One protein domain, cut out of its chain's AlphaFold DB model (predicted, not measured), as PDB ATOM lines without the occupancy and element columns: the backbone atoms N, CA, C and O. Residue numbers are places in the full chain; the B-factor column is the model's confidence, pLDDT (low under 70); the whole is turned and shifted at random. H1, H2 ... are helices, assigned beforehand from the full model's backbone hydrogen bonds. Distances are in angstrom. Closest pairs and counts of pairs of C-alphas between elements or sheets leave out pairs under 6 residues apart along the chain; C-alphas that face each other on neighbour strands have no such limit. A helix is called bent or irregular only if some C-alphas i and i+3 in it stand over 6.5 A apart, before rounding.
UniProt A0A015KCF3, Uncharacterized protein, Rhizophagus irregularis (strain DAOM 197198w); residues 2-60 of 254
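This is residues 2 to 60 of the 254 residues of an uncharacterized protein of Rhizophagus irregularis (strain DAOM 197198w) (UniProt A0A015KCF3). The model shows little regular structure: a short helix, H1, and a longer helix, H2, joined by a long winding stretch, residues 10 to 43. The end of H2 and the tail after it, residues 54 to 60, stick out. The printed part has 59 residues with two named helices, H1 then H2, and no named strand; its class is all helix, with 23 residues in named elements. It is only just compact, close to loose, with a radius of gyration of the C-alphas of 12.4 A and spans of 32 by 31 by 20 A.

H1 is residues 2 to 9, from C-alpha 2 at (133.309, 119.449, 120.107). H2 is residues 44 to 58, 21.3 A from first to last C-alpha, ending with C-alpha 58 at (143.528, 96.893, 130.754).

H1 and H2 are apart, with no C-alpha of the one within 8 A of the other. In both helices every O i to N i+4 pair is within hydrogen-bond range.

The C-alphas farthest apart, those of Gly 10 and Arg 38, are 35.3 A apart. The printed part has no cut. The link from H1 to H2 is long, 34 residues. Residues 30 to 42 have pLDDT under 70.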
ATOM      1  N   MET A   2     133.555 119.733 118.684       71.19
ATOM      2  CA  MET A   2     133.309 119.449 120.107       71.19
ATOM      3  C   MET A   2     132.067 120.125 120.730       71.19
ATOM      4  O   MET A   2     131.291 119.462 121.408       71.19
ATOM      5  N   ASN A   3     131.796 121.405 120.435       72.50
ATOM      6  CA  ASN A   3     130.615 122.110 120.976       72.50
ATOM      7  C   ASN A   3     129.280 121.474 120.546       72.50
ATOM      8  O   ASN A   3     128.326 121.441 121.318       72.50
ATOM      9  N   ARG A   4     129.216 120.908 119.331       72.88
ATOM     10  CA  ARG A   4     128.041 120.147 118.871       72.88
ATOM     11  C   ARG A   4     127.894 118.818 119.611       72.88
ATOM     12  O   ARG A   4     126.772 118.389 119.855       72.88
ATOM     13  N   PHE A   5     129.008 118.171 119.956       70.44
ATOM     14  CA  PHE A   5     129.003 116.936 120.740       70.44
ATOM     15  C   PHE A   5     128.489 117.191 122.164       70.44
ATOM     16  O   PHE A   5     127.593 116.488 122.619       70.44
ATOM     17  N   ILE A   6     128.980 118.249 122.815       77.25
ATOM     18  CA  ILE A   6     128.533 118.687 124.147       77.25
ATOM     19  C   ILE A   6     127.018 118.903 124.180       77.25
ATOM     20  O   ILE A   6     126.333 118.310 125.010       77.25
ATOM     21  N   ALA A   7     126.494 119.682 123.230       77.44
ATOM     22  CA  ALA A   7     125.066 119.976 123.147       77.44
ATOM     23  C   ALA A   7     124.212 118.725 122.880       77.44
ATOM     24  O   ALA A   7     123.129 118.590 123.439       77.44
ATOM     25  N   ARG A   8     124.693 117.794 122.045       80.06
ATOM     26  CA  ARG A   8     123.965 116.560 121.711       80.06
ATOM     27  C   ARG A   8     123.916 115.563 122.869       80.06
ATOM     28  O   ARG A   8     122.915 114.877 123.020       80.06
ATOM     29  N   HIS A   9     124.996 115.450 123.638       77.12
ATOM     30  CA  HIS A   9     125.135 114.436 124.687       77.12
ATOM     31  C   HIS A   9     124.903 114.981 126.102       77.12
ATOM     32  O   HIS A   9     125.071 114.237 127.063       77.12
ATOM     33  N   GLY A  10     124.524 116.257 126.246       79.19
ATOM     34  CA  GLY A  10     124.239 116.869 127.548       79.19
ATOM     35  C   GLY A  10     125.445 116.876 128.491       79.19
ATOM     36  O   GLY A  10     125.282 116.785 129.704       79.19
ATOM     37  N   VAL A  11     126.662 116.932 127.941       78.62
ATOM     38  CA  VAL A  11     127.889 116.869 128.744       78.62
ATOM     39  C   VAL A  11     128.097 118.209 129.443       78.62
ATOM     40  O   VAL A  11     128.269 119.232 128.788       78.62
ATOM     41  N   VAL A  12     128.119 118.212 130.773       78.44
ATOM     42  CA  VAL A  12     128.434 119.416 131.551       78.44
ATOM     43  C   VAL A  12     129.951 119.557 131.654       78.44
ATOM     44  O   VAL A  12     130.628 118.664 132.163       78.44
ATOM     45  N   ILE A  13     130.494 120.676 131.170       72.62
ATOM     46  CA  ILE A  13     131.905 121.014 131.381       72.62
ATOM     47  C   ILE A  13     132.036 121.584 132.789       72.62
ATOM     48  O   ILE A  13     131.456 122.625 133.092       72.62
ATOM     49  N   GLN A  14     132.792 120.900 133.640       76.81
ATOM     50  CA  GLN A  14     133.122 121.395 134.971       76.81
ATOM     51  C   GLN A  14     134.315 122.350 134.911       76.81
ATOM     52  O   GLN A  14     135.259 122.151 134.143       76.81
ATOM     53  N   GLU A  15     134.279 123.383 135.748       73.62
ATOM     54  CA  GLU A  15     135.392 124.312 135.899       73.62
ATOM     55  C   GLU A  15     136.641 123.578 136.416       73.62
ATOM     56  O   GLU A  15     136.557 122.718 137.290       73.62
ATOM     57  N   GLY A  16     137.803 123.875 135.829       72.19
ATOM     58  CA  GLY A  16     139.066 123.189 136.133       72.19
ATOM     59  C   GLY A  16     139.284 121.860 135.397       72.19
ATOM     60  O   GLY A  16     140.381 121.306 135.472       72.19
ATOM     61  N   TYR A  17     138.298 121.371 134.640       72.81
ATOM     62  CA  TYR A  17     138.425 120.162 133.827       72.81
ATOM     63  C   TYR A  17     138.616 120.489 132.347       72.81
ATOM     64  O   TYR A  17     138.100 121.471 131.813       72.81
ATOM     65  N   TYR A  18     139.351 119.619 131.657       74.25
ATOM     66  CA  TYR A  18     139.638 119.759 130.236       74.25
ATOM     67  C   TYR A  18     138.924 118.670 129.443       74.25
ATOM     68  O   TYR A  18     139.022 117.491 129.772       74.25
ATOM     69  N   MET A  19     138.250 119.054 128.358       78.88
ATOM     70  CA  MET A  19     137.630 118.095 127.446       78.88
ATOM     71  C   MET A  19     138.543 117.830 126.247       78.88
ATOM     72  O   MET A  19     139.020 118.757 125.580       78.88
ATOM     73  N   ALA A  20     138.760 116.550 125.960       79.00
ATOM     74  CA  ALA A  20     139.574 116.080 124.851       79.00
ATOM     75  C   ALA A  20     138.873 114.926 124.128       79.00
ATOM     76  O   ALA A  20     138.307 114.032 124.755       79.00
ATOM     77  N   ASN A  21     138.908 114.943 122.799       79.06
ATOM     78  CA  ASN A  21     138.444 113.852 121.965       79.06
ATOM     79  C   ASN A  21     139.644 112.957 121.661       79.06
ATOM     80  O   ASN A  21     140.483 113.275 120.823       79.06
ATOM     81  N   ILE A  22     139.724 111.821 122.351       79.06
ATOM     82  CA  ILE A  22     140.843 110.882 122.209       79.06
ATOM     83  C   ILE A  22     140.927 110.227 120.826       79.06
ATOM     84  O   ILE A  22     142.013 109.802 120.436       79.06
ATOM     85  N   LYS A  23     139.809 110.165 120.085       78.31
ATOM     86  CA  LYS A  23     139.761 109.593 118.732       78.31
ATOM     87  C   LYS A  23     140.257 110.585 117.685       78.31
ATOM     88  O   LYS A  23     141.035 110.204 116.822       78.31
ATOM     89  N   THR A  24     139.800 111.836 117.751       77.06
ATOM     90  CA  THR A  24     140.142 112.863 116.748       77.06
ATOM     91  C   THR A  24     141.374 113.680 117.108       77.06
ATOM     92  O   THR A  24     141.916 114.360 116.246       77.06
ATOM     93  N   GLY A  25     141.821 113.649 118.364       74.75
ATOM     94  CA  GLY A  25     142.928 114.479 118.829       74.75
ATOM     95  C   GLY A  25     142.546 115.904 119.231       74.75
ATOM     96  O   GLY A  25     143.415 116.663 119.654       74.75
ATOM     97  N   GLU A  26     141.271 116.280 119.122       76.19
ATOM     98  CA  GLU A  26     140.806 117.634 119.432       76.19
ATOM     99  C   GLU A  26     140.787 117.890 120.948       76.19
ATOM    100  O   GLU A  26     140.325 117.063 121.731       76.19
ATOM    101  N   CYS A  27     141.229 119.071 121.380       79.00
ATOM    102  CA  CYS A  27     141.179 119.500 122.778       79.00
ATOM    103  C   CYS A  27     140.634 120.923 122.870       79.00
ATOM    104  O   CYS A  27     141.155 121.819 122.210       79.00
ATOM    105  N   LEU A  28     139.633 121.139 123.730       73.75
ATOM    106  CA  LEU A  28     139.002 122.455 123.892       73.75
ATOM    107  C   LEU A  28     139.954 123.520 124.423       73.75
ATOM    108  O   LEU A  28     139.761 124.681 124.124       73.75
ATOM    109  N   MET A  29     140.973 123.144 125.194       73.38
ATOM    110  CA  MET A  29     141.899 124.124 125.769       73.38
ATOM    111  C   MET A  29     143.037 124.499 124.843       73.38
ATOM    112  O   MET A  29     143.534 125.618 124.887       73.38
ATOM    113  N   CYS A  30     143.502 123.537 124.049       69.88
ATOM    114  CA  CYS A  30     144.626 123.781 123.160       69.88
ATOM    115  C   CYS A  30     144.178 124.449 121.858       69.88
ATOM    116  O   CYS A  30     145.051 124.976 121.180       69.88
ATOM    117  N   TYR A  31     142.860 124.444 121.570       56.41
ATOM    118  CA  TYR A  31     142.111 124.977 120.411       56.41
ATOM    119  C   TYR A  31     142.621 124.590 119.014       56.41
ATOM    120  O   TYR A  31     141.842 124.578 118.072       56.41
ATOM    121  N   ASP A  32     143.864 124.148 118.921       50.44
ATOM    122  CA  ASP A  32     144.554 123.584 117.788       50.44
ATOM    123  C   ASP A  32     145.495 122.494 118.308       50.44
ATOM    124  O   ASP A  32     145.861 122.446 119.487       50.44
ATOM    125  N   PHE A  33     145.883 121.595 117.414       51.47
ATOM    126  CA  PHE A  33     146.782 120.454 117.592       51.47
ATOM    127  C   PHE A  33     148.215 120.862 117.976       51.47
ATOM    128  O   PHE A  33     149.192 120.368 117.414       51.47
ATOM    129  N   ILE A  34     148.389 121.794 118.914       46.22
ATOM    130  CA  ILE A  34     149.683 122.346 119.298       46.22
ATOM    131  C   ILE A  34     150.367 121.369 120.254       46.22
ATOM    132  O   ILE A  34     150.539 121.585 121.450       46.22
ATOM    133  N   TRP A  35     150.744 120.243 119.663       46.78
ATOM    134  CA  TRP A  35     152.123 119.816 119.624       46.78
ATOM    135  C   TRP A  35     152.406 119.177 118.258       46.78
ATOM    136  O   TRP A  35     152.713 117.998 118.195       46.78
ATOM    137  N   ASN A  36     152.354 119.954 117.162       40.34
ATOM    138  CA  ASN A  36     152.892 119.570 115.841       40.34
ATOM    139  C   ASN A  36     154.432 119.387 115.889       40.34
ATOM    140  O   ASN A  36     155.200 120.020 115.167       40.34
ATOM    141  N   GLY A  37     154.910 118.546 116.799       44.69
ATOM    142  CA  GLY A  37     156.245 117.989 116.825       44.69
ATOM    143  C   GLY A  37     156.147 116.516 116.442       44.69
ATOM    144  O   GLY A  37     155.157 115.853 116.728       44.69
ATOM    145  N   ARG A  38     157.193 116.009 115.790       42.53
ATOM    146  CA  ARG A  38     157.192 114.773 114.984       42.53
ATOM    147  C   ARG A  38     156.834 113.445 115.705       42.53
ATOM    148  O   ARG A  38     156.996 112.414 115.069       42.53
ATOM    149  N   PHE A  39     156.379 113.443 116.968       42.47
ATOM    150  CA  PHE A  39     155.893 112.243 117.687       42.47
ATOM    151  C   PHE A  39     154.592 112.431 118.486       42.47
ATOM    152  O   PHE A  39     154.223 111.533 119.237       42.47
ATOM    153  N   ARG A  40     153.877 113.557 118.375       51.81
ATOM    154  CA  ARG A  40     152.544 113.665 118.989       51.81
ATOM    155  C   ARG A  40     151.573 114.237 117.965       51.81
ATOM    156  O   ARG A  40     151.635 115.401 117.613       51.81
ATOM    157  N   ASP A  41     150.699 113.374 117.468       56.47
ATOM    158  CA  ASP A  41     149.526 113.707 116.654       56.47
ATOM    159  C   ASP A  41     148.484 114.523 117.445       56.47
ATOM    160  O   ASP A  41     147.557 115.086 116.867       56.47
ATOM    161  N   VAL A  42     148.632 114.586 118.775       65.94
ATOM    162  CA  VAL A  42     147.654 115.154 119.707       65.94
ATOM    163  C   VAL A  42     148.309 115.970 120.830       65.94
ATOM    164  O   VAL A  42     149.476 115.775 121.171       65.94
ATOM    165  N   CYS A  43     147.557 116.882 121.452       74.62
ATOM    166  CA  CYS A  43     148.068 117.700 122.556       74.62
ATOM    167  C   CYS A  43     148.308 116.886 123.848       74.62
ATOM    168  O   CYS A  43     147.811 115.767 124.007       74.62
ATOM    169  N   LYS A  44     149.020 117.475 124.825       74.38
ATOM    170  CA  LYS A  44     149.329 116.832 126.120       74.38
ATOM    171  C   LYS A  44     148.093 116.314 126.868       74.38
ATOM    172  O   LYS A  44     148.149 115.236 127.449       74.38
ATOM    173  N   HIS A  45     146.970 117.036 126.806       77.56
ATOM    174  CA  HIS A  45     145.723 116.627 127.462       77.56
ATOM    175  C   HIS A  45     145.122 115.382 126.808       77.56
ATOM    176  O   HIS A  45     144.669 114.476 127.499       77.56
ATOM    177  N   VAL A  46     145.162 115.303 125.476       78.38
ATOM    178  CA  VAL A  46     144.686 114.122 124.749       78.38
ATOM    179  C   VAL A  46     145.600 112.934 125.012       78.38
ATOM    180  O   VAL A  46     145.115 111.825 125.201       78.38
ATOM    181  N   HIS A  47     146.915 113.151 125.042       77.19
ATOM    182  CA  HIS A  47     147.857 112.085 125.358       77.19
ATOM    183  C   HIS A  47     147.606 111.509 126.759       77.19
ATOM    184  O   HIS A  47     147.497 110.295 126.901       77.19
ATOM    185  N   ALA A  48     147.418 112.370 127.764       78.62
ATOM    186  CA  ALA A  48     147.041 111.943 129.109       78.62
ATOM    187  C   ALA A  48     145.703 111.178 129.121       78.62
ATOM    188  O   ALA A  48     145.597 110.127 129.748       78.62
ATOM    189  N   ALA A  49     144.701 111.653 128.376       83.19
ATOM    190  CA  ALA A  49     143.411 110.979 128.266       83.19
ATOM    191  C   ALA A  49     143.503 109.606 127.569       83.19
ATOM    192  O   ALA A  49     142.806 108.678 127.973       83.19
ATOM    193  N   LYS A  50     144.374 109.446 126.559       83.31
ATOM    194  CA  LYS A  50     144.647 108.151 125.907       83.31
ATOM    195  C   LYS A  50     145.264 107.158 126.898       83.31
ATOM    196  O   LYS A  50     144.754 106.049 127.008       83.31
ATOM    197  N   LEU A  51     146.282 107.579 127.656       80.06
ATOM    198  CA  LEU A  51     146.909 106.751 128.697       80.06
ATOM    199  C   LEU A  51     145.888 106.297 129.749       80.06
ATOM    200  O   LEU A  51     145.823 105.122 130.096       80.06
ATOM    201  N   TYR A  52     145.038 107.214 130.211       83.75
ATOM    202  CA  TYR A  52     143.985 106.884 131.168       83.75
ATOM    203  C   TYR A  52     142.965 105.884 130.600       83.75
ATOM    204  O   TYR A  52     142.601 104.918 131.267       83.75
ATOM    205  N   ALA A  53     142.515 106.083 129.357       84.81
ATOM    206  CA  ALA A  53     141.582 105.170 128.699       84.81
ATOM    207  C   ALA A  53     142.185 103.771 128.485       84.81
ATOM    208  O   ALA A  53     141.488 102.766 128.624       84.81
ATOM    209  N   GLU A  54     143.476 103.696 128.165       84.12
ATOM    210  CA  GLU A  54     144.205 102.438 128.029       84.12
ATOM    211  C   GLU A  54     144.318 101.693 129.361       84.12
ATOM    212  O   GLU A  54     143.989 100.508 129.414       84.12
ATOM    213  N   ALA A  55     144.669 102.394 130.442       85.69
ATOM    214  CA  ALA A  55     144.695 101.814 131.781       85.69
ATOM    215  C   ALA A  55     143.326 101.260 132.200       85.69
ATOM    216  O   ALA A  55     143.248 100.144 132.708       85.69
ATOM    217  N   GLN A  56     142.238 101.988 131.912       86.88
ATOM    218  CA  GLN A  56     140.877 101.508 132.175       86.88
ATOM    219  C   GLN A  56     140.541 100.245 131.380       86.88
ATOM    220  O   GLN A  56     139.935  99.320 131.913       86.88
ATOM    221  N   ARG A  57     140.941 100.187 130.105       87.44
ATOM    222  CA  ARG A  57     140.712  99.016 129.248       87.44
ATOM    223  C   ARG A  57     141.465  97.787 129.756       87.44
ATOM    224  O   ARG A  57     140.950  96.679 129.653       87.44
ATOM    225  N   MET A  58     142.689  97.977 130.240       85.31
ATOM    226  CA  MET A  58     143.528  96.893 130.754       85.31
ATOM    227  C   MET A  58     143.181  96.507 132.197       85.31
ATOM    228  O   MET A  58     143.504  95.403 132.613       85.31
ATOM    229  N   GLY A  59     142.524  97.397 132.948       88.31
ATOM    230  CA  GLY A  59     142.247  97.212 134.373       88.31
ATOM    231  C   GLY A  59     143.495  97.298 135.258       88.31
ATOM    232  O   GLY A  59     143.427  96.952 136.433       88.31
ATOM    233  N   ASP A  60     144.626  97.754 134.711       85.88
ATOM    234  CA  ASP A  60     145.925  97.768 135.386       85.88
ATOM    235  C   ASP A  60     146.617  99.126 135.218       85.88
ATOM    236  O   ASP A  60     147.434  99.362 134.325       85.88
TER     237      ASP A  60